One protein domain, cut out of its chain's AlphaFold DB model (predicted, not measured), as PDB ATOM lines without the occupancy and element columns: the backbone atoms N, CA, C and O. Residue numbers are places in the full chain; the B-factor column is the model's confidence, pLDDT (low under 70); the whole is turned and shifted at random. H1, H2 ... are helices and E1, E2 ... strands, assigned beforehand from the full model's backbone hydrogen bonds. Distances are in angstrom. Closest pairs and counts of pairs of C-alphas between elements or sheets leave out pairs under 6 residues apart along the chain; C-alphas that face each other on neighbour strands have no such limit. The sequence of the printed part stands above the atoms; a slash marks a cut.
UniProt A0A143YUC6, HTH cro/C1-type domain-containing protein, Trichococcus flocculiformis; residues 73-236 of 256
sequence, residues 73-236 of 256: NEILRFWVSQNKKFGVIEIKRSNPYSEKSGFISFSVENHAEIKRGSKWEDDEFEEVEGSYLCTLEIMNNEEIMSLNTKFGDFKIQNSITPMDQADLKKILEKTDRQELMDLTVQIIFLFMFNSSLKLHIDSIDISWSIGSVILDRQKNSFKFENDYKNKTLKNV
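What this domain is: This is residues 73 to 236 of the 256 residues of the protein "HTH cro/C1-type domain-containing protein" of Trichococcus flocculiformis (UniProt A0A143YUC6). A strongly twisted, curled sheet, made chiefly of the long strands E1 to E4, wraps round the helix H3, with H2 on the same face and H1 only grazing the sheet. The far end of the hairpin E3 and E4, with its tip at Ser 118, reaches out as an arm, and the small hairpin E7 and E8 lies beside H3. The 164 printed residues hold three named helices and eight named strands, in the order E1 E2 E3 E4 H1 H2 H3 E5 E6 E7 E8, and the class is mixed, helices and strands. The larger sheet runs E1 E2 E3 E4 E5 E6 and is mixed, with E4 and E5 parallel; E7 and E8 make a second, antiparallel one. The whole is compact, with a radius of gyration of the C-alphas of 17.0 A and spans of 56 by 40 by 35 A.

Where its parts are: Find C-alpha 73 at (131.414, 102.845, 115.511); there E1 begins, residues 73 to 80, 20.4 A long, bending by 55 degrees at residue 76. E2, residues 86 to 95, covers 29.7 A. E3, residues 98 to 115, is the longest strand, 49.9 A from C-alpha 98 to C-alpha 115 at (139.859, 137.751, 99.888), and bends by 54 degrees at residue 110. E4, residues 124 to 139, covers 33.0 A and bends by 98 degrees at residue 129. Then come the helices: H1, residues 141 to 150, 14.2 A; H2, residues 165 to 174, 14.4 A; and H3, residues 177 to 194, 25.9 A. Look next for the short strands E5, residues 204 to 206, E6, residues 220 to 222, E7, residues 224 to 227, and E8, residues 232 to 235, which ends at C-alpha 235, (147.731, 113.612, 109.886).

How they stand to each other: Start with the meander E1 E2 E3 E4, each strand the antiparallel neighbour of the one before. Look for N 76 and O 90 at 2.8 A between E1 and E2, N 91 and O 102 at 2.8 A between E2 and E3, and N 107 and O 135 at 3.0 A between E3 and E4. E5 is parallel to E4, with N 205 and O 132 at 2.9 A; E4, the three helices and E5 form a strand-helix-strand unit, two parallel neighbour strands with helices between. E5 and E6 are a hairpin, with N 204 and O 222 at 3.3 A. H2 and H3 on one face of this sheet make two layers. The sheet curls round H3, whose closest C-alphas to E1 are those of Asn 194 and Val 80, 7.2 A apart. H2 has a height over the sheet of 8.7 A and lies over E3, running across the strands at 76 degrees to E3 on the local plane; it is only just not over E2, on which 2 of its C-alphas fall. The closest C-alphas of H2 and E3 are those of Leu 168 and Gly 102, 6.3 A apart. H2 and H3 are close but not clearly touching, with the C-alphas of Leu 172 and Leu 180 at 7.3 A, and stand at a steep tilt of 56 degrees, opposite ways. H1 only grazes the sheet, with its residues 141 to 147. E6 runs on into E7 at 16 degrees, and the hairpin E7 and E8 has N 225 and O 234 at 2.8 A. The closest C-alphas of E8 and H3 are those of Leu 233 and Phe 189, 7.7 A apart. In H1, H2 and H3 every O i to N i+4 pair is within hydrogen-bond range.

The domain as a whole: The two C-alphas farthest apart are those of Tyr 97 and Ser 118, at 59.0 A. The printed part has no cut. The long links are H1 to H2, with 14 residues, and E5 to E6, with 13. The mean pLDDT of the printed part is 70.1; look for values under 70 at residues 110 to 133, 152 to 153 and 192 to 236 of this model.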
ATOM      1  N   ASN A  73     131.765 102.419 116.859       86.81
ATOM      2  CA  ASN A  73     131.414 102.845 115.511       86.81
ATOM      3  C   ASN A  73     132.484 102.371 114.521       86.81
ATOM      4  O   ASN A  73     133.680 102.514 114.768       86.81
ATOM      5  N   GLU A  74     132.058 101.786 113.406       88.75
ATOM      6  CA  GLU A  74     132.950 101.249 112.376       88.75
ATOM      7  C   GLU A  74     132.396 101.557 110.988       88.75
ATOM      8  O   GLU A  74     131.186 101.515 110.769       88.75
ATOM      9  N   ILE A  75     133.279 101.832 110.032       87.94
ATOM     10  CA  ILE A  75     132.893 101.911 108.624       87.94
ATOM     11  C   ILE A  75     132.680 100.485 108.113       87.94
ATOM     12  O   ILE A  75     133.596  99.668 108.169       87.94
ATOM     13  N   LEU A  76     131.482 100.186 107.613       87.50
ATOM     14  CA  LEU A  76     131.175  98.892 107.001       87.50
ATOM     15  C   LEU A  76     131.423  98.877 105.506       87.50
ATOM     16  O   LEU A  76     131.974  97.920 104.969       87.50
ATOM     17  N   ARG A  77     130.916  99.899 104.821       88.56
ATOM     18  CA  ARG A  77     130.919  99.990 103.365       88.56
ATOM     19  C   ARG A  77     131.059 101.436 102.958       88.56
ATOM     20  O   ARG A  77     130.635 102.334 103.681       88.56
ATOM     21  N   PHE A  78     131.619 101.647 101.779       89.19
ATOM     22  CA  PHE A  78     131.665 102.956 101.162       89.19
ATOM     23  C   PHE A  78     131.382 102.833  99.668       89.19
ATOM     24  O   PHE A  78     131.700 101.827  99.031       89.19
ATOM     25  N   TRP A  79     130.782 103.877  99.116       87.12
ATOM     26  CA  TRP A  79     130.509 104.029  97.699       87.12
ATOM     27  C   TRP A  79     131.016 105.392  97.255       87.12
ATOM     28  O   TRP A  79     130.833 106.384  97.956       87.12
ATOM     29  N   VAL A  80     131.629 105.451  96.075       83.88
ATOM     30  CA  VAL A  80     132.111 106.697  95.470       83.88
ATOM     31  C   VAL A  80     131.459 106.849  94.105       83.88
ATOM     32  O   VAL A  80     131.355 105.889  93.345       83.88
ATOM     33  N   SER A  81     131.002 108.058  93.808       82.25
ATOM     34  CA  SER A  81     130.427 108.415  92.509       82.25
ATOM     35  C   SER A  81     131.466 108.307  91.388       82.25
ATOM     36  O   SER A  81     132.663 108.482  91.614       82.25
ATOM     37  N   GLN A  82     131.020 108.087  90.147       76.88
ATOM     38  CA  GLN A  82     131.925 108.008  88.989       76.88
ATOM     39  C   GLN A  82     132.758 109.280  88.773       76.88
ATOM     40  O   GLN A  82     133.917 109.197  88.371       76.88
ATOM     41  N   ASN A  83     132.183 110.458  89.048       73.94
ATOM     42  CA  ASN A  83     132.900 111.734  88.948       73.94
ATOM     43  C   ASN A  83     133.865 111.966  90.122       73.94
ATOM     44  O   ASN A  83     134.629 112.930  90.094       73.94
ATOM     45  N   LYS A  84     133.820 111.084  91.129       74.38
ATOM     46  CA  LYS A  84     134.698 111.063  92.290       74.38
ATOM     47  C   LYS A  84     134.696 112.355  93.110       74.38
ATOM     48  O   LYS A  84     135.705 112.678  93.723       74.38
ATOM     49  N   LYS A  85     133.569 113.076  93.124       74.00
ATOM     50  CA  LYS A  85     133.349 114.279  93.956       74.00
ATOM     51  C   LYS A  85     132.438 114.032  95.159       74.00
ATOM     52  O   LYS A  85     132.390 114.837  96.079       74.00
ATOM     53  N   PHE A  86     131.712 112.920  95.138       81.50
ATOM     54  CA  PHE A  86     130.706 112.564  96.134       81.50
ATOM     55  C   PHE A  86     130.772 111.076  96.470       81.50
ATOM     56  O   PHE A  86     131.135 110.256  95.614       81.50
ATOM     57  N   GLY A  87     130.348 110.704  97.668       84.81
ATOM     58  CA  GLY A  87     130.104 109.317  98.016       84.81
ATOM     59  C   GLY A  87     129.278 109.151  99.280       84.81
ATOM     60  O   GLY A  87     128.796 110.113  99.871       84.81
ATOM     61  N   VAL A  88     129.073 107.894  99.652       88.06
ATOM     62  CA  VAL A  88     128.239 107.488 100.782       88.06
ATOM     63  C   VAL A  88     128.979 106.430 101.577       88.06
ATOM     64  O   VAL A  88     129.674 105.592 101.004       88.06
ATOM     65  N   ILE A  89     128.829 106.451 102.895       90.19
ATOM     66  CA  ILE A  89     129.437 105.501 103.818       90.19
ATOM     67  C   ILE A  89     128.354 104.914 104.701       90.19
ATOM     68  O   ILE A  89     127.505 105.629 105.224       90.19
ATOM     69  N   GLU A  90     128.405 103.602 104.878       92.31
ATOM     70  CA  GLU A  90     127.620 102.889 105.871       92.31
ATOM     71  C   GLU A  90     128.422 102.796 107.170       92.31
ATOM     72  O   GLU A  90     129.476 102.158 107.218       92.31
ATOM     73  N   ILE A  91     127.916 103.425 108.229       91.56
ATOM     74  CA  ILE A  91     128.474 103.349 109.579       91.56
ATOM     75  C   ILE A  91     127.709 102.294 110.359       91.56
ATOM     76  O   ILE A  91     126.498 102.416 110.551       91.56
ATOM     77  N   LYS A  92     128.423 101.289 110.862       92.50
ATOM     78  CA  LYS A  92     127.915 100.341 111.849       92.50
ATOM     79  C   LYS A  92     128.116 100.859 113.246       92.50
ATOM     80  O   LYS A  92     129.209 101.260 113.635       92.50
ATOM     81  N   ARG A  93     127.059 100.709 114.027       90.94
ATOM     82  CA  ARG A  93     127.063 100.782 115.471       90.94
ATOM     83  C   ARG A  93     126.923  99.378 116.040       90.94
ATOM     84  O   ARG A  93     125.879  98.748 115.869       90.94
ATOM     85  N   SER A  94     127.937  98.933 116.771       89.75
ATOM     86  CA  SER A  94     127.935  97.652 117.484       89.75
ATOM     87  C   SER A  94     127.803  97.886 118.985       89.75
ATOM     88  O   SER A  94     128.488  98.747 119.537       89.75
ATOM     89  N   ASN A  95     126.943  97.122 119.655       88.25
ATOM     90  CA  ASN A  95     126.914  96.956 121.112       88.25
ATOM     91  C   ASN A  95     126.581  95.484 121.449       88.25
ATOM     92  O   ASN A  95     126.182  94.749 120.545       88.25
ATOM     93  N   PRO A  96     126.686  95.033 122.715       88.06
ATOM     94  CA  PRO A  96     126.499  93.619 123.068       88.06
ATOM     95  C   PRO A  96     125.127  93.032 122.714       88.06
ATOM     96  O   PRO A  96     124.958  91.816 122.714       88.06
ATOM     97  N   TYR A  97     124.137  93.884 122.447       88.81
ATOM     98  CA  TYR A  97     122.748  93.487 122.232       88.81
ATOM     99  C   TYR A  97     122.270  93.707 120.797       88.81
ATOM    100  O   TYR A  97     121.210  93.208 120.429       88.81
ATOM    101  N   SER A  98     122.986  94.496 119.995       90.62
ATOM    102  CA  SER A  98     122.537  94.858 118.652       90.62
ATOM    103  C   SER A  98     123.659  95.405 117.785       90.62
ATOM    104  O   SER A  98     124.565  96.100 118.252       90.62
ATOM    105  N   GLU A  99     123.512  95.154 116.491       93.38
ATOM    106  CA  GLU A  99     124.260  95.822 115.441       93.38
ATOM    107  C   GLU A  99     123.265  96.549 114.541       93.38
ATOM    108  O   GLU A  99     122.293  95.954 114.061       93.38
ATOM    109  N   LYS A 100     123.490  97.847 114.342       93.38
ATOM    110  CA  LYS A 100     122.687  98.678 113.444       93.38
ATOM    111  C   LYS A 100     123.584  99.492 112.524       93.38
ATOM    112  O   LYS A 100     124.729  99.756 112.876       93.38
ATOM    113  N   SER A 101     123.068  99.910 111.377       93.81
ATOM    114  CA  SER A 101     123.788 100.752 110.421       93.81
ATOM    115  C   SER A 101     122.980 101.969 110.008       93.81
ATOM    116  O   SER A 101     121.768 101.882 109.834       93.81
ATOM    117  N   GLY A 102     123.659 103.090 109.812       92.25
ATOM    118  CA  GLY A 102     123.103 104.251 109.126       92.25
ATOM    119  C   GLY A 102     124.091 104.774 108.092       92.25
ATOM    120  O   GLY A 102     125.209 104.264 107.980       92.25
ATOM    121  N   PHE A 103     123.676 105.777 107.330       91.06
ATOM    122  CA  PHE A 103     124.462 106.287 106.214       91.06
ATOM    123  C   PHE A 103     124.914 107.723 106.440       91.06
ATOM    124  O   PHE A 103     124.192 108.531 107.023       91.06
ATOM    125  N   ILE A 104     126.111 108.027 105.948       88.06
ATOM    126  CA  ILE A 104     126.679 109.371 105.893       88.06
ATOM    127  C   ILE A 104     127.096 109.630 104.446       88.06
ATOM    128  O   ILE A 104     127.882 108.860 103.891       88.06
ATOM    129  N   SER A 105     126.577 110.682 103.824       85.69
ATOM    130  CA  SER A 105     127.119 111.208 102.576       85.69
ATOM    131  C   SER A 105     128.342 112.060 102.859       85.69
ATOM    132  O   SER A 105     128.449 112.713 103.896       85.69
ATOM    133  N   PHE A 106     129.256 112.078 101.899       81.56
ATOM    134  CA  PHE A 106     130.364 113.011 101.887       81.56
ATOM    135  C   PHE A 106     130.517 113.647 100.502       81.56
ATOM    136  O   PHE A 106     130.277 113.004  99.474       81.56
ATOM    137  N   SER A 107     130.962 114.897 100.466       76.38
ATOM    138  CA  SER A 107     131.377 115.590  99.246       76.38
ATOM    139  C   SER A 107     132.683 116.327  99.481       76.38
ATOM    140  O   SER A 107     132.963 116.763 100.597       76.38
ATOM    141  N   VAL A 108     133.496 116.444  98.431       72.75
ATOM    142  CA  VAL A 108     134.749 117.202  98.479       72.75
ATOM    143  C   VAL A 108     134.826 118.159  97.306       72.75
ATOM    144  O   VAL A 108     134.650 117.771  96.148       72.75
ATOM    145  N   GLU A 109     135.119 119.410  97.625       71.94
ATOM    146  CA  GLU A 109     135.221 120.523  96.686       71.94
ATOM    147  C   GLU A 109     136.548 121.262  96.904       71.94
ATOM    148  O   GLU A 109     137.201 121.064  97.925       71.94
ATOM    149  N   ASN A 110     136.996 122.083  95.951       69.69
ATOM    150  CA  ASN A 110     138.178 122.926  96.169       69.69
ATOM    151  C   ASN A 110     137.847 123.974  97.239       69.69
ATOM    152  O   ASN A 110     136.769 124.571  97.212       69.69
ATOM    153  N   HIS A 111     138.760 124.205  98.180       65.38
ATOM    154  CA  HIS A 111     138.580 125.258  99.170       65.38
ATOM    155  C   HIS A 111     138.898 126.611  98.525       65.38
ATOM    156  O   HIS A 111     140.014 126.839  98.057       65.38
ATOM    157  N   ALA A 112     137.918 127.512  98.503       62.53
ATOM    158  CA  ALA A 112     138.120 128.895  98.096       62.53
ATOM    159  C   ALA A 112     138.233 129.783  99.339       62.53
ATOM    160  O   ALA A 112     137.343 129.780 100.194       62.53
ATOM    161  N   GLU A 113     139.316 130.550  99.448       59.94
ATOM    162  CA  GLU A 113     139.420 131.587 100.471       59.94
ATOM    163  C   GLU A 113     138.760 132.877  99.984       59.94
ATOM    164  O   GLU A 113     138.891 133.277  98.826       59.94
ATOM    165  N   ILE A 114     138.048 133.541 100.898       56.09
ATOM    166  CA  ILE A 114     137.504 134.875 100.650       56.09
ATOM    167  C   ILE A 114     138.631 135.881 100.868       56.09
ATOM    168  O   ILE A 114     139.028 136.144 102.010       56.09
ATOM    169  N   LYS A 115     139.105 136.503  99.791       56.84
ATOM    170  CA  LYS A 115     139.859 137.751  99.888       56.84
ATOM    171  C   LYS A 115     138.874 138.858 100.214       56.84
ATOM    172  O   LYS A 115     138.193 139.371  99.333       56.84
ATOM    173  N   ARG A 116     138.786 139.202 101.503       49.88
ATOM    174  CA  ARG A 116     137.902 140.281 101.943       49.88
ATOM    175  C   ARG A 116     138.342 141.605 101.344       49.88
ATOM    176  O   ARG A 116     139.438 142.090 101.643       49.88
ATOM    177  N   GLY A 117     137.469 142.184 100.534       55.00
ATOM    178  CA  GLY A 117     137.639 143.531 100.034       55.00
ATOM    179  C   GLY A 117     137.323 144.567 101.114       55.00
ATOM    180  O   GLY A 117     136.989 144.258 102.259       55.00
ATOM    181  N   SER A 118     137.430 145.848 100.760       50.31
ATOM    182  CA  SER A 118     137.097 146.939 101.695       50.31
ATOM    183  C   SER A 118     135.589 147.011 101.992       50.31
ATOM    184  O   SER A 118     135.179 147.627 102.978       50.31
ATOM    185  N   LYS A 119     134.764 146.385 101.142       50.94
ATOM    186  CA  LYS A 119     133.314 146.213 101.276       50.94
ATOM    187  C   LYS A 119     132.940 144.759 100.981       50.94
ATOM    188  O   LYS A 119     133.626 144.099 100.218       50.94
ATOM    189  N   TRP A 120     131.798 144.314 101.506       53.19
ATOM    190  CA  TRP A 120     131.242 142.970 101.268       53.19
ATOM    191  C   TRP A 120     130.997 142.644  99.783       53.19
ATOM    192  O   TRP A 120     130.969 141.482  99.406       53.19
ATOM    193  N   GLU A 121     130.789 143.667  98.948       61.94
ATOM    194  CA  GLU A 121     130.591 143.534  97.494       61.94
ATOM    195  C   GLU A 121     131.907 143.311  96.728       61.94
ATOM    196  O   GLU A 121     131.874 142.905  95.571       61.94
ATOM    197  N   ASP A 122     133.049 143.560  97.378       55.53
ATOM    198  CA  ASP A 122     134.398 143.470  96.808       55.53
ATOM    199  C   ASP A 122     135.099 142.150  97.198       55.53
ATOM    200  O   ASP A 122     136.307 142.007  97.006       55.53
ATOM    201  N   ASP A 123     134.373 141.213  97.813       61.06
ATOM    202  CA  ASP A 123     134.910 139.919  98.228       61.06
ATOM    203  C   ASP A 123     135.183 139.047  96.988       61.06
ATOM    204  O   ASP A 123     134.268 138.656  96.261       61.06
ATOM    205  N   GLU A 124     136.457 138.724  96.753       58.38
ATOM    206  CA  GLU A 124     136.880 137.809  95.689       58.38
ATOM    207  C   GLU A 124     137.121 136.406  96.260       58.38
ATOM    208  O   GLU A 124     137.708 136.244  97.332       58.38
ATOM    209  N   PHE A 125     136.679 135.381  95.531       59.16
ATOM    210  CA  PHE A 125     136.933 133.982  95.869       59.16
ATOM    211  C   PHE A 125     138.124 133.487  95.057       59.16
ATOM    212  O   PHE A 125     138.048 133.409  93.830       59.16
ATOM    213  N   GLU A 126     139.212 133.136  95.735       60.69
ATOM    214  CA  GLU A 126     140.370 132.510  95.101       60.69
ATOM    215  C   GLU A 126     140.457 131.055  95.559       60.69
ATOM    216  O   GLU A 126     140.506 130.773  96.759       60.69
ATOM    217  N   GLU A 127     140.431 130.120  94.605       61.03
ATOM    218  CA  GLU A 127     140.690 128.711  94.897       61.03
ATOM    219  C   GLU A 127     142.120 128.569  95.418       61.03
ATOM    220  O   GLU A 127     143.081 128.977  94.763       61.03
ATOM    221  N   VAL A 128     142.265 127.974  96.599       63.47
ATOM    222  CA  VAL A 128     143.574 127.675  97.165       63.47
ATOM    223  C   VAL A 128     144.004 126.321  96.621       63.47
ATOM    224  O   VAL A 128     143.480 125.278  97.020       63.47
ATOM    225  N   GLU A 129     144.948 126.335  95.680       62.38
ATOM    226  CA  GLU A 129     145.525 125.112  95.127       62.38
ATOM    227  C   GLU A 129     146.040 124.213  96.263       62.38
ATOM    228  O   GLU A 129     146.738 124.663  97.170       62.38
ATOM    229  N   GLY A 130     145.645 122.939  96.242       60.34
ATOM    230  CA  GLY A 130     146.033 121.977  97.273       60.34
ATOM    231  C   GLY A 130     145.234 122.055  98.580       60.34
ATOM    232  O   GLY A 130     145.565 121.286  99.481       60.34
ATOM    233  N   SER A 131     144.196 122.905  98.680       63.19
ATOM    234  CA  SER A 131     143.208 122.891  99.771       63.19
ATOM    235  C   SER A 131     141.820 122.465  99.279       63.19
ATOM    236  O   SER A 131     141.337 122.881  98.225       63.19
ATOM    237  N   TYR A 132     141.166 121.613 100.062       67.75
ATOM    238  CA  TYR A 132     139.877 121.011  99.736       67.75
ATOM    239  C   TYR A 132     138.921 121.141 100.906       67.75
ATOM    240  O   TYR A 132     139.352 120.969 102.040       67.75
ATOM    241  N   LEU A 133     137.643 121.375 100.610       69.06
ATOM    242  CA  LEU A 133     136.533 121.402 101.546       69.06
ATOM    243  C   LEU A 133     135.790 120.068 101.538       69.06
ATOM    244  O   LEU A 133     135.184 119.716 100.530       69.06
ATOM    245  N   CYS A 134     135.796 119.343 102.657       71.88
ATOM    246  CA  CYS A 134     134.993 118.125 102.822       71.88
ATOM    247  C   CYS A 134     133.733 118.399 103.656       71.88
ATOM    248  O   CYS A 134     133.854 118.871 104.787       71.88
ATOM    249  N   THR A 135     132.556 118.069 103.115       72.19
ATOM    250  CA  THR A 135     131.252 118.107 103.798       72.19
ATOM    251  C   THR A 135     130.786 116.691 104.117       72.19
ATOM    252  O   THR A 135     130.916 115.805 103.277       72.19
ATOM    253  N   LEU A 136     130.220 116.487 105.312       78.00
ATOM    254  CA  LEU A 136     129.666 115.216 105.785       78.00
ATOM    255  C   LEU A 136     128.227 115.423 106.270       78.00
ATOM    256  O   LEU A 136     127.996 116.269 107.133       78.00
ATOM    257  N   GLU A 137     127.284 114.621 105.773       78.88
ATOM    258  CA  GLU A 137     125.857 114.729 106.107       78.88
ATOM    259  C   GLU A 137     125.272 113.355 106.453       78.88
ATOM    260  O   GLU A 137     125.515 112.363 105.769       78.88
ATOM    261  N   ILE A 138     124.488 113.266 107.528       85.94
ATOM    262  CA  ILE A 138     123.795 112.021 107.893       85.94
ATOM    263  C   ILE A 138     122.596 111.850 106.965       85.94
ATOM    264  O   ILE A 138     121.799 112.776 106.848       85.94
ATOM    265  N   MET A 139     122.418 110.669 106.380       85.31
ATOM    266  CA  MET A 139     121.346 110.411 105.421       85.31
ATOM    267  C   MET A 139     120.166 109.652 106.033       85.31
ATOM    268  O   MET A 139     120.333 108.805 106.915       85.31
ATOM    269  N   ASN A 140     118.968 109.902 105.512       85.75
ATOM    270  CA  ASN A 140     117.773 109.096 105.752       85.75
ATOM    271  C   ASN A 140     117.494 108.109 104.599       85.75
ATOM    272  O   ASN A 140     118.101 108.153 103.528       85.75
ATOM    273  N   ASN A 141     116.541 107.198 104.815       81.25
ATOM    274  CA  ASN A 141     116.210 106.160 103.834       81.25
ATOM    275  C   ASN A 141     115.656 106.726 102.513       81.25
ATOM    276  O   ASN A 141     115.907 106.144 101.460       81.25
ATOM    277  N   GLU A 142     114.918 107.838 102.545       83.75
ATOM    278  CA  GLU A 142     114.350 108.458 101.341       83.75
ATOM    279  C   GLU A 142     115.446 109.069 100.460       83.75
ATOM    280  O   GLU A 142     115.432 108.902  99.240       83.75
ATOM    281  N   GLU A 143     116.445 109.709 101.069       85.19
ATOM    282  CA  GLU A 143     117.619 110.254 100.383       85.19
ATOM    283  C   GLU A 143     118.444 109.145  99.727       85.19
ATOM    284  O   GLU A 143     118.843 109.283  98.570       85.19
ATOM    285  N   ILE A 144     118.628 108.008 100.408       85.62
ATOM    286  CA  ILE A 144     119.308 106.832  99.845       85.62
ATOM    287  C   ILE A 144     118.540 106.264  98.647       85.62
ATOM    288  O   ILE A 144     119.135 105.988  97.602       85.62
ATOM    289  N   MET A 145     117.214 106.130  98.751       83.31
ATOM    290  CA  MET A 145     116.384 105.698  97.619       83.31
ATOM    291  C   MET A 145     116.464 106.694  96.454       83.31
ATOM    292  O   MET A 145     116.582 106.282  95.295       83.31
ATOM    293  N   SER A 146     116.449 107.998  96.749       84.62
ATOM    294  CA  SER A 146     116.609 109.055  95.748       84.62
ATOM    295  C   SER A 146     117.964 108.954  95.051       84.62
ATOM    296  O   SER A 146     118.015 109.025  93.825       84.62
ATOM    297  N   LEU A 147     119.048 108.725  95.800       83.56
ATOM    298  CA  LEU A 147     120.393 108.545  95.253       83.56
ATOM    299  C   LEU A 147     120.485 107.330  94.334       83.56
ATOM    300  O   LEU A 147     120.935 107.483  93.204       83.56
ATOM    301  N   ASN A 148     120.014 106.161  94.774       84.88
ATOM    302  CA  ASN A 148     119.996 104.951  93.945       84.88
ATOM    303  C   ASN A 148     119.196 105.143  92.647       84.88
ATOM    304  O   ASN A 148     119.516 104.551  91.620       84.88
ATOM    305  N   THR A 149     118.141 105.963  92.690       83.50
ATOM    306  CA  THR A 149     117.307 106.253  91.514       83.50
ATOM    307  C   THR A 149     117.974 107.261  90.578       83.50
ATOM    308  O   THR A 149     117.942 107.092  89.361       83.50
ATOM    309  N   LYS A 150     118.566 108.327  91.134       79.56
ATOM    310  CA  LYS A 150     119.195 109.424  90.378       79.56
ATOM    311  C   LYS A 150     120.533 109.022  89.768       79.56
ATOM    312  O   LYS A 150     120.859 109.457  88.668       79.56
ATOM    313  N   PHE A 151     121.302 108.211  90.482       70.06
ATOM    314  CA  PHE A 151     122.629 107.769  90.091       70.06
ATOM    315  C   PHE A 151     122.591 106.251  89.930       70.06
ATOM    316  O   PHE A 151     122.690 105.516  90.907       70.06
ATOM    317  N   GLY A 152     122.463 105.774  88.688       62.91
ATOM    318  CA  GLY A 152     122.371 104.335  88.385       62.91
ATOM    319  C   GLY A 152     123.599 103.506  88.795       62.91
ATOM    320  O   GLY A 152     123.554 102.276  88.760       62.91
ATOM    321  N   ASP A 153     124.677 104.172  89.206       68.31
ATOM    322  CA  ASP A 153     125.913 103.567  89.705       68.31
ATOM    323  C   ASP A 153     125.838 103.174  91.181       68.31
ATOM    324  O   ASP A 153     126.602 102.319  91.638       68.31
ATOM    325  N   PHE A 154     124.922 103.780  91.940       73.00
ATOM    326  CA  PHE A 154     124.729 103.455  93.343       73.00
ATOM    327  C   PHE A 154     123.668 102.365  93.498       73.00
ATOM    328  O   PHE A 154     122.543 102.460  93.015       73.00
ATOM    329  N   LYS A 155     124.052 101.297  94.202       81.69
ATOM    330  CA  LYS A 155     123.160 100.231  94.677       81.69
ATOM    331  C   LYS A 155     123.284 100.130  96.194       81.69
ATOM    332  O   LYS A 155     123.721  99.112  96.731       81.69
ATOM    333  N   ILE A 156     123.000 101.243  96.864       85.25
ATOM    334  CA  ILE A 156     123.172 101.400  98.306       85.25
ATOM    335  C   ILE A 156     121.976 100.773  99.016       85.25
ATOM    336  O   ILE A 156     120.824 101.087  98.736       85.25
ATOM    337  N   GLN A 157     122.254  99.880  99.950       85.19
ATOM    338  CA  GLN A 157     121.257  99.274 100.821       85.19
ATOM    339  C   GLN A 157     121.935  98.901 102.130       85.19
ATOM    340  O   GLN A 157     123.132  98.596 102.128       85.19
ATOM    341  N   ASN A 158     121.181  98.912 103.232       84.88
ATOM    342  CA  ASN A 158     121.726  98.492 104.516       84.88
ATOM    343  C   ASN A 158     122.204  97.042 104.422       84.88
ATOM    344  O   ASN A 158     121.496  96.154 103.943       84.88
ATOM    345  N   SER A 159     123.425  96.815 104.882       87.12
ATOM    346  CA  SER A 159     124.018  95.488 105.003       87.12
ATOM    347  C   SER A 159     123.556  94.760 106.266       87.12
ATOM    348  O   SER A 159     123.557  93.530 106.298       87.12
ATOM    349  N   ILE A 160     123.137  95.519 107.280       90.81
ATOM    350  CA  ILE A 160     122.633  95.043 108.573       90.81
ATOM    351  C   ILE A 160     121.356  95.804 108.960       90.81
ATOM    352  O   ILE A 160     120.816  96.571 108.167       90.81
ATOM    353  N   THR A 161     120.851  95.611 110.181       92.19
ATOM    354  CA  THR A 161     119.644  96.298 110.670       92.19
ATOM    355  C   THR A 161     119.749  97.820 110.478       92.19
ATOM    356  O   THR A 161     120.734  98.407 110.935       92.19
ATOM    357  N   PRO A 162     118.771  98.483 109.837       91.44
ATOM    358  CA  PRO A 162     118.832  99.920 109.617       91.44
ATOM    359  C   PRO A 162     118.651 100.705 110.920       91.44
ATOM    360  O   PRO A 162     117.963 100.282 111.856       91.44
ATOM    361  N   MET A 163     119.265 101.877 110.950       91.06
ATOM    362  CA  MET A 163     119.135 102.911 111.961       91.06
ATOM    363  C   MET A 163     118.618 104.166 111.280       91.06
ATOM    364  O   MET A 163     119.119 104.538 110.219       91.06
ATOM    365  N   ASP A 164     117.618 104.808 111.875       86.56
ATOM    366  CA  ASP A 164     117.143 106.072 111.333       86.56
ATOM    367  C   ASP A 164     118.180 107.195 111.533       86.56
ATOM    368  O   ASP A 164     119.119 107.101 112.332       86.56
ATOM    369  N   GLN A 165     118.001 108.270 110.770       86.75
ATOM    370  CA  GLN A 165     118.893 109.427 110.771       86.75
ATOM    371  C   GLN A 165     118.977 110.097 112.155       86.75
ATOM    372  O   GLN A 165     120.045 110.560 112.556       86.75
ATOM    373  N   ALA A 166     117.869 110.146 112.903       85.44
ATOM    374  CA  ALA A 166     117.801 110.815 114.200       85.44
ATOM    375  C   ALA A 166     118.535 110.023 115.294       85.44
ATOM    376  O   ALA A 166     119.202 110.610 116.148       85.44
ATOM    377  N   ASP A 167     118.445 108.699 115.255       87.75
ATOM    378  CA  ASP A 167     119.162 107.781 116.127       87.75
ATOM    379  C   ASP A 167     120.662 107.812 115.834       87.75
ATOM    380  O   ASP A 167     121.454 107.951 116.770       87.75
ATOM    381  N   LEU A 168     121.061 107.765 114.553       87.19
ATOM    382  CA  LEU A 168     122.468 107.914 114.167       87.19
ATOM    383  C   LEU A 168     123.018 109.254 114.666       87.19
ATOM    384  O   LEU A 168     124.073 109.285 115.296       87.19
ATOM    385  N   LYS A 169     122.267 110.345 114.478       83.88
ATOM    386  CA  LYS A 169     122.642 111.669 114.983       83.88
ATOM    387  C   LYS A 169     122.875 111.666 116.495       83.88
ATOM    388  O   LYS A 169     123.951 112.057 116.937       83.88
ATOM    389  N   LYS A 170     121.923 111.159 117.288       83.38
ATOM    390  CA  LYS A 170     122.054 111.059 118.757       83.38
ATOM    391  C   LYS A 170     123.231 110.189 119.199       83.38
ATOM    392  O   LYS A 170     123.794 110.411 120.269       83.38
ATOM    393  N   ILE A 171     123.564 109.156 118.427       83.62
ATOM    394  CA  ILE A 171     124.713 108.293 118.710       83.62
ATOM    395  C   ILE A 171     126.009 109.047 118.460       83.62
ATOM    396  O   ILE A 171     126.867 109.049 119.338       83.62
ATOM    397  N   LEU A 172     126.139 109.713 117.311       79.81
ATOM    398  CA  LEU A 172     127.324 110.508 117.000       79.81
ATOM    399  C   LEU A 172     127.485 111.655 118.012       79.81
ATOM    400  O   LEU A 172     128.570 111.822 118.546       79.81
ATOM    401  N   GLU A 173     126.404 112.338 118.402       77.12
ATOM    402  CA  GLU A 173     126.387 113.361 119.469       77.12
ATOM    403  C   GLU A 173     126.998 112.897 120.801       77.12
ATOM    404  O   GLU A 173     127.580 113.695 121.534       77.12
ATOM    405  N   LYS A 174     126.828 111.616 121.135       76.69
ATOM    406  CA  LYS A 174     127.291 111.014 122.394       76.69
ATOM    407  C   LYS A 174     128.577 110.211 122.240       76.69
ATOM    408  O   LYS A 174     129.060 109.662 123.230       76.69
ATOM    409  N   THR A 175     129.078 110.072 121.016       78.88
ATOM    410  CA  THR A 175     130.317 109.348 120.741       78.88
ATOM    411  C   THR A 175     131.486 110.182 121.252       78.88
ATOM    412  O   THR A 175     131.455 111.411 121.198       78.88
ATOM    413  N   ASP A 176     132.502 109.514 121.794       76.75
ATOM    414  CA  ASP A 176     133.693 110.198 122.281       76.75
ATOM    415  C   ASP A 176     134.343 111.030 121.162       76.75
ATOM    416  O   ASP A 176     134.363 110.629 119.993       76.75
ATOM    417  N   ARG A 177     134.877 112.205 121.519       70.94
ATOM    418  CA  ARG A 177     135.463 113.133 120.543       70.94
ATOM    419  C   ARG A 177     136.592 112.472 119.754       70.94
ATOM    420  O   ARG A 177     136.657 112.679 118.546       70.94
ATOM    421  N   GLN A 178     137.457 111.690 120.402       72.38
ATOM    422  CA  GLN A 178     138.563 111.021 119.721       72.38
ATOM    423  C   GLN A 178     138.042 109.974 118.736       72.38
ATOM    424  O   GLN A 178     138.489 109.941 117.594       72.38
ATOM    425  N   GLU A 179     137.053 109.173 119.138       76.81
ATOM    426  CA  GLU A 179     136.440 108.167 118.261       76.81
ATOM    427  C   GLU A 179     135.797 108.814 117.022       76.81
ATOM    428  O   GLU A 179     135.989 108.340 115.901       76.81
ATOM    429  N   LEU A 180     135.084 109.932 117.192       74.81
ATOM    430  CA  LEU A 180     134.519 110.680 116.064       74.81
ATOM    431  C   LEU A 180     135.585 111.271 115.145       74.81
ATOM    432  O   LEU A 180     135.393 111.289 113.927       74.81
ATOM    433  N   MET A 181     136.691 111.764 115.700       71.75
ATOM    434  CA  MET A 181     137.818 112.264 114.910       71.75
ATOM    435  C   MET A 181     138.472 111.149 114.111       71.75
ATOM    436  O   MET A 181     138.644 111.297 112.904       71.75
ATOM    437  N   ASP A 182     138.746 110.012 114.741       74.81
ATOM    438  CA  ASP A 182     139.311 108.845 114.070       74.81
ATOM    439  C   ASP A 182     138.397 108.366 112.934       74.81
ATOM    440  O   ASP A 182     138.880 108.021 111.853       74.81
ATOM    441  N   LEU A 183     137.076 108.373 113.149       77.75
ATOM    442  CA  LEU A 183     136.099 108.029 112.120       77.75
ATOM    443  C   LEU A 183     136.110 109.042 110.969       77.75
ATOM    444  O   LEU A 183     136.190 108.655 109.807       77.75
ATOM    445  N   THR A 184     136.075 110.336 111.287       74.12
ATOM    446  CA  THR A 184     136.087 111.432 110.303       74.12
ATOM    447  C   THR A 184     137.329 111.362 109.422       74.12
ATOM    448  O   THR A 184     137.240 111.431 108.198       74.12
ATOM    449  N   VAL A 185     138.489 111.150 110.038       72.25
ATOM    450  CA  VAL A 185     139.759 110.984 109.340       72.25
ATOM    451  C   VAL A 185     139.690 109.773 108.403       72.25
ATOM    452  O   VAL A 185     139.944 109.922 107.210       72.25
ATOM    453  N   GLN A 186     139.254 108.603 108.884       75.50
ATOM    454  CA  GLN A 186     139.098 107.404 108.043       75.50
ATOM    455  C   GLN A 186     138.201 107.641 106.819       75.50
ATOM    456  O   GLN A 186     138.555 107.213 105.720       75.50
ATOM    457  N   ILE A 187     137.080 108.348 106.987       76.81
ATOM    458  CA  ILE A 187     136.158 108.703 105.898       76.81
ATOM    459  C   ILE A 187     136.880 109.499 104.800       76.81
ATOM    460  O   ILE A 187     136.795 109.151 103.621       76.81
ATOM    461  N   ILE A 188     137.635 110.530 105.181       71.81
ATOM    462  CA  ILE A 188     138.378 111.372 104.232       71.81
ATOM    463  C   ILE A 188     139.432 110.555 103.519       71.81
ATOM    464  O   ILE A 188     139.524 110.614 102.302       71.81
ATOM    465  N   PHE A 189     140.218 109.777 104.261       71.25
ATOM    466  CA  PHE A 189     141.248 108.931 103.675       71.25
ATOM    467  C   PHE A 189     140.655 107.989 102.628       71.25
ATOM    468  O   PHE A 189     141.161 107.931 101.504       71.25
ATOM    469  N   LEU A 190     139.562 107.296 102.967       72.38
ATOM    470  CA  LEU A 190     138.850 106.432 102.029       72.38
ATOM    471  C   LEU A 190     138.440 107.204 100.780       72.38
ATOM    472  O   LEU A 190     138.669 106.725  99.669       72.38
ATOM    473  N   PHE A 191     137.894 108.406 100.927       71.44
ATOM    474  CA  PHE A 191     137.538 109.208  99.771       71.44
ATOM    475  C   PHE A 191     138.756 109.643  98.948       71.44
ATOM    476  O   PHE A 191     138.776 109.406  97.743       71.44
ATOM    477  N   MET A 192     139.788 110.216  99.570       67.44
ATOM    478  CA  MET A 192     140.977 110.732  98.886       67.44
ATOM    479  C   MET A 192     141.664 109.642  98.059       67.44
ATOM    480  O   MET A 192     141.960 109.870  96.886       67.44
ATOM    481  N   PHE A 193     141.827 108.434  98.612       67.62
ATOM    482  CA  PHE A 193     142.406 107.298  97.882       67.62
ATOM    483  C   PHE A 193     141.555 106.819  96.708       67.62
ATOM    484  O   PHE A 193     142.092 106.296  95.730       67.62
ATOM    485  N   ASN A 194     140.238 106.986  96.794       66.00
ATOM    486  CA  ASN A 194     139.320 106.580  95.738       66.00
ATOM    487  C   ASN A 194     138.995 107.722  94.762       66.00
ATOM    488  O   ASN A 194     138.464 107.464  93.675       66.00
ATOM    489  N   SER A 195     139.371 108.960  95.093       63.94
ATOM    490  CA  SER A 195     139.129 110.156  94.294       63.94
ATOM    491  C   SER A 195     139.989 110.208  93.014       63.94
ATOM    492  O   SER A 195     140.883 109.388  92.788       63.94
ATOM    493  N   SER A 196     139.651 111.093  92.070       55.69
ATOM    494  CA  SER A 196     140.465 111.378  90.869       55.69
ATOM    495  C   SER A 196     141.494 112.469  91.143       55.69
ATOM    496  O   SER A 196     142.178 112.882  90.204       55.69
ATOM    497  N   LEU A 197     141.604 112.929  92.396       55.12
ATOM    498  CA  LEU A 197     142.539 113.962  92.815       55.12
ATOM    499  C   LEU A 197     143.958 113.434  92.589       55.12
ATOM    500  O   LEU A 197     144.503 112.646  93.353       55.12
ATOM    501  N   LYS A 198     144.527 113.813  91.444       46.84
ATOM    502  CA  LYS A 198     145.872 113.433  91.003       46.84
ATOM    503  C   LYS A 198     146.959 114.364  91.535       46.84
ATOM    504  O   LYS A 198     148.110 114.215  91.142       46.84
ATOM    505  N   LEU A 199     146.612 115.348  92.349       46.84
ATOM    506  CA  LEU A 199     147.465 116.508  92.573       46.84
ATOM    507  C   LEU A 199     147.964 116.572  94.001       46.84
ATOM    508  O   LEU A 199     147.385 115.972  94.903       46.84
ATOM    509  N   HIS A 200     149.085 117.268  94.147       51.12
ATOM    510  CA  HIS A 200     149.734 117.498  95.416       51.12
ATOM    511  C   HIS A 200     148.710 118.023  96.442       51.12
ATOM    512  O   HIS A 200     148.109 119.073  96.238       51.12
ATOM    513  N   ILE A 201     148.435 117.242  97.487       52.38
ATOM    514  CA  ILE A 201     147.597 117.642  98.619       52.38
ATOM    515  C   ILE A 201     148.549 118.164  99.684       52.38
ATOM    516  O   ILE A 201     149.286 117.371 100.277       52.38
ATOM    517  N   ASP A 202     148.518 119.473  99.902       48.44
ATOM    518  CA  ASP A 202     149.318 120.144 100.927       48.44
ATOM    519  C   ASP A 202     148.507 120.344 102.226       48.44
ATOM    520  O   ASP A 202     149.076 120.364 103.319       48.44
ATOM    521  N   SER A 203     147.167 120.427 102.145       49.91
ATOM    522  CA  SER A 203     146.254 120.476 103.306       49.91
ATOM    523  C   SER A 203     144.805 120.094 102.936       49.91
ATOM    524  O   SER A 203     144.423 120.191 101.778       49.91
ATOM    525  N   ILE A 204     143.970 119.654 103.892       53.28
ATOM    526  CA  ILE A 204     142.526 119.418 103.657       53.28
ATOM    527  C   ILE A 204     141.721 120.104 104.763       53.28
ATOM    528  O   ILE A 204     141.673 119.634 105.900       53.28
ATOM    529  N   ASP A 205     141.022 121.180 104.427       50.06
ATOM    530  CA  ASP A 205     140.129 121.860 105.356       50.06
ATOM    531  C   ASP A 205     138.765 121.150 105.412       50.06
ATOM    532  O   ASP A 205     138.060 121.000 104.421       50.06
ATOM    533  N   ILE A 206     138.333 120.691 106.586       51.31
ATOM    534  CA  ILE A 206     137.017 120.051 106.710       51.31
ATOM    535  C   ILE A 206     136.030 121.063 107.263       51.31
ATOM    536  O   ILE A 206     136.187 121.561 108.378       51.31
ATOM    537  N   SER A 207     134.940 121.293 106.541       45.31
ATOM    538  CA  SER A 207     133.764 121.928 107.121       45.31
ATOM    539  C   SER A 207     132.632 120.919 107.133       45.31
ATOM    540  O   SER A 207     132.063 120.597 106.095       45.31
ATOM    541  N   TRP A 208     132.249 120.458 108.317       45.19
ATOM    542  CA  TRP A 208     130.955 119.811 108.469       45.19
ATOM    543  C   TRP A 208     129.871 120.838 108.144       45.19
ATOM    544  O   TRP A 208     129.559 121.686 108.978       45.19
ATOM    545  N   SER A 209     129.304 120.789 106.942       37.72
ATOM    546  CA  SER A 209     128.035 121.450 106.697       37.72
ATOM    547  C   SER A 209     126.942 120.434 107.015       37.72
ATOM    548  O   SER A 209     126.833 119.392 106.391       37.72
ATOM    549  N   ILE A 210     126.190 120.732 108.080       38.00
ATOM    550  CA  ILE A 210     124.961 120.041 108.493       38.00
ATOM    551  C   ILE A 210     125.192 118.758 109.327       38.00
ATOM    552  O   ILE A 210     124.911 117.631 108.927       38.00
ATOM    553  N   GLY A 211     125.569 118.952 110.600       36.41
ATOM    554  CA  GLY A 211     124.957 118.146 111.671       36.41
ATOM    555  C   GLY A 211     125.829 117.224 112.530       36.41
ATOM    556  O   GLY A 211     125.256 116.444 113.290       36.41
ATOM    557  N   SER A 212     127.161 117.317 112.510       42.44
ATOM    558  CA  SER A 212     127.951 116.801 113.642       42.44
ATOM    559  C   SER A 212     127.807 117.771 114.805       42.44
ATOM    560  O   SER A 212     128.397 118.830 114.761       42.44
ATOM    561  N   VAL A 213     127.068 117.461 115.865       42.09
ATOM    562  CA  VAL A 213     126.901 118.404 116.996       42.09
ATOM    563  C   VAL A 213     128.215 118.701 117.738       42.09
ATOM    564  O   VAL A 213     128.305 119.710 118.429       42.09
ATOM    565  N   ILE A 214     129.259 117.880 117.561       44.44
ATOM    566  CA  ILE A 214     130.604 118.167 118.095       44.44
ATOM    567  C   ILE A 214     131.351 119.205 117.232       44.44
ATOM    568  O   ILE A 214     132.213 119.917 117.741       44.44
ATOM    569  N   LEU A 215     131.023 119.311 115.940       48.19
ATOM    570  CA  LEU A 215     131.720 120.154 114.951       48.19
ATOM    571  C   LEU A 215     130.816 121.259 114.376       48.19
ATOM    572  O   LEU A 215     131.285 122.166 113.692       48.19
ATOM    573  N   ASP A 216     129.524 121.207 114.683       42.25
ATOM    574  CA  ASP A 216     128.523 122.206 114.361       42.25
ATOM    575  C   ASP A 216     128.885 123.475 115.133       42.25
ATOM    576  O   ASP A 216     129.035 123.469 116.357       42.25
ATOM    577  N   ARG A 217     129.064 124.570 114.392       35.78
ATOM    578  CA  ARG A 217     129.528 125.881 114.881       35.78
ATOM    579  C   ARG A 217     131.010 125.978 115.293       35.78
ATOM    580  O   ARG A 217     131.380 127.003 115.867       35.78
ATOM    581  N   GLN A 218     131.878 125.009 114.964       40.59
ATOM    582  CA  GLN A 218     133.341 125.141 115.121       40.59
ATOM    583  C   GLN A 218     134.098 124.895 113.801       40.59
ATOM    584  O   GLN A 218     133.929 123.863 113.155       40.59
ATOM    585  N   LYS A 219     134.978 125.830 113.405       43.38
ATOM    586  CA  LYS A 219     135.895 125.647 112.262       43.38
ATOM    587  C   LYS A 219     136.996 124.661 112.671       43.38
ATOM    588  O   LYS A 219     137.796 124.990 113.541       43.38
ATOM    589  N   ASN A 220     137.043 123.480 112.054       48.84
ATOM    590  CA  ASN A 220     138.057 122.457 112.328       48.84
ATOM    591  C   ASN A 220     138.912 122.233 111.070       48.84
ATOM    592  O   ASN A 220     138.463 121.609 110.116       48.84
ATOM    593  N   SER A 221     140.135 122.763 111.054       49.25
ATOM    594  CA  SER A 221     141.089 122.564 109.952       49.25
ATOM    595  C   SER A 221     141.994 121.371 110.262       49.25
ATOM    596  O   SER A 221     142.506 121.261 111.378       49.25
ATOM    597  N   PHE A 222     142.189 120.477 109.290       54.81
ATOM    598  CA  PHE A 222     143.048 119.302 109.432       54.81
ATOM    599  C   PHE A 222     144.208 119.397 108.432       54.81
ATOM    600  O   PHE A 222     144.023 119.513 107.224       54.81
ATOM    601  N   LYS A 223     145.446 119.356 108.926       53.03
ATOM    602  CA  LYS A 223     146.640 119.414 108.072       53.03
ATOM    603  C   LYS A 223     147.197 118.020 107.873       53.03
ATOM    604  O   LYS A 223     147.432 117.304 108.841       53.03
ATOM    605  N   PHE A 224     147.448 117.644 106.630       55.75
ATOM    606  CA  PHE A 224     147.940 116.317 106.295       55.75
ATOM    607  C   PHE A 224     149.241 116.421 105.504       55.75
ATOM    608  O   PHE A 224     149.326 117.189 104.555       55.75
ATOM    609  N   GLU A 225     150.237 115.622 105.877       52.62
ATOM    610  CA  GLU A 225     151.435 115.389 105.072       52.62
ATOM    611  C   GLU A 225     151.195 114.167 104.187       52.62
ATOM    612  O   GLU A 225     150.831 113.091 104.670       52.62
ATOM    613  N   ASN A 226     151.414 114.315 102.884       54.34
ATOM    614  CA  ASN A 226     151.278 113.225 101.929       54.34
ATOM    615  C   ASN A 226     152.650 112.644 101.558       54.34
ATOM    616  O   ASN A 226     153.517 113.350 101.044       54.34
ATOM    617  N   ASP A 227     152.827 111.339 101.753       51.88
ATOM    618  CA  ASP A 227     153.928 110.568 101.183       51.88
ATOM    619  C   ASP A 227     153.420 109.784  99.964       51.88
ATOM    620  O   ASP A 227     152.950 108.640 100.037       51.88
ATOM    621  N   TYR A 228     153.567 110.431  98.807       50.31
ATOM    622  CA  TYR A 228     153.188 109.915  97.491       50.31
ATOM    623  C   TYR A 228     153.857 108.586  97.144       50.31
ATOM    624  O   TYR A 228     153.285 107.774  96.414       50.31
ATOM    625  N   LYS A 229     155.080 108.362  97.637       46.53
ATOM    626  CA  LYS A 229     155.880 107.192  97.274       46.53
ATOM    627  C   LYS A 229     155.342 105.941  97.956       46.53
ATOM    628  O   LYS A 229     155.309 104.878  97.341       46.53
ATOM    629  N   ASN A 230     154.887 106.097  99.194       51.16
ATOM    630  CA  ASN A 230     154.355 105.004  99.996       51.16
ATOM    631  C   ASN A 230     152.824 104.937  99.992       51.16
ATOM    632  O   ASN A 230     152.268 104.007 100.573       51.16
ATOM    633  N   LYS A 231     152.142 105.874  99.309       53.72
ATOM    634  CA  LYS A 231     150.678 106.026  99.358       53.72
ATOM    635  C   LYS A 231     150.195 106.108 100.804       53.72
ATOM    636  O   LYS A 231     149.225 105.459 101.183       53.72
ATOM    637  N   THR A 232     150.902 106.876 101.621       50.41
ATOM    638  CA  THR A 232     150.539 107.100 103.017       50.41
ATOM    639  C   THR A 232     150.271 108.571 103.199       50.41
ATOM    640  O   THR A 232     151.079 109.403 102.804       50.41
ATOM    641  N   LEU A 233     149.148 108.892 103.818       51.81
ATOM    642  CA  LEU A 233     148.855 110.248 104.241       51.81
ATOM    643  C   LEU A 233     148.910 110.244 105.774       51.81
ATOM    644  O   LEU A 233     148.493 109.288 106.430       51.81
ATOM    645  N   LYS A 234     149.591 111.233 106.341       56.88
ATOM    646  CA  LYS A 234     149.863 111.350 107.768       56.88
ATOM    647  C   LYS A 234     149.142 112.588 108.250       56.88
ATOM    648  O   LYS A 234     149.380 113.675 107.734       56.88
ATOM    649  N   ASN A 235     148.269 112.433 109.236       54.22
ATOM    650  CA  ASN A 235     147.731 113.612 109.886       54.22
ATOM    651  C   ASN A 235     148.851 114.293 110.692       54.22
ATOM    652  O   ASN A 235     149.465 113.659 111.551       54.22
ATOM    653  N   VAL A 236     149.133 115.554 110.373       52.62
ATOM    654  CA  VAL A 236     150.129 116.403 111.042       52.62
ATOM    655  C   VAL A 236     149.506 117.668 111.617       52.62
ATOM    656  O   VAL A 236     150.228 118.584 112.004       52.62
TER     657      VAL A 236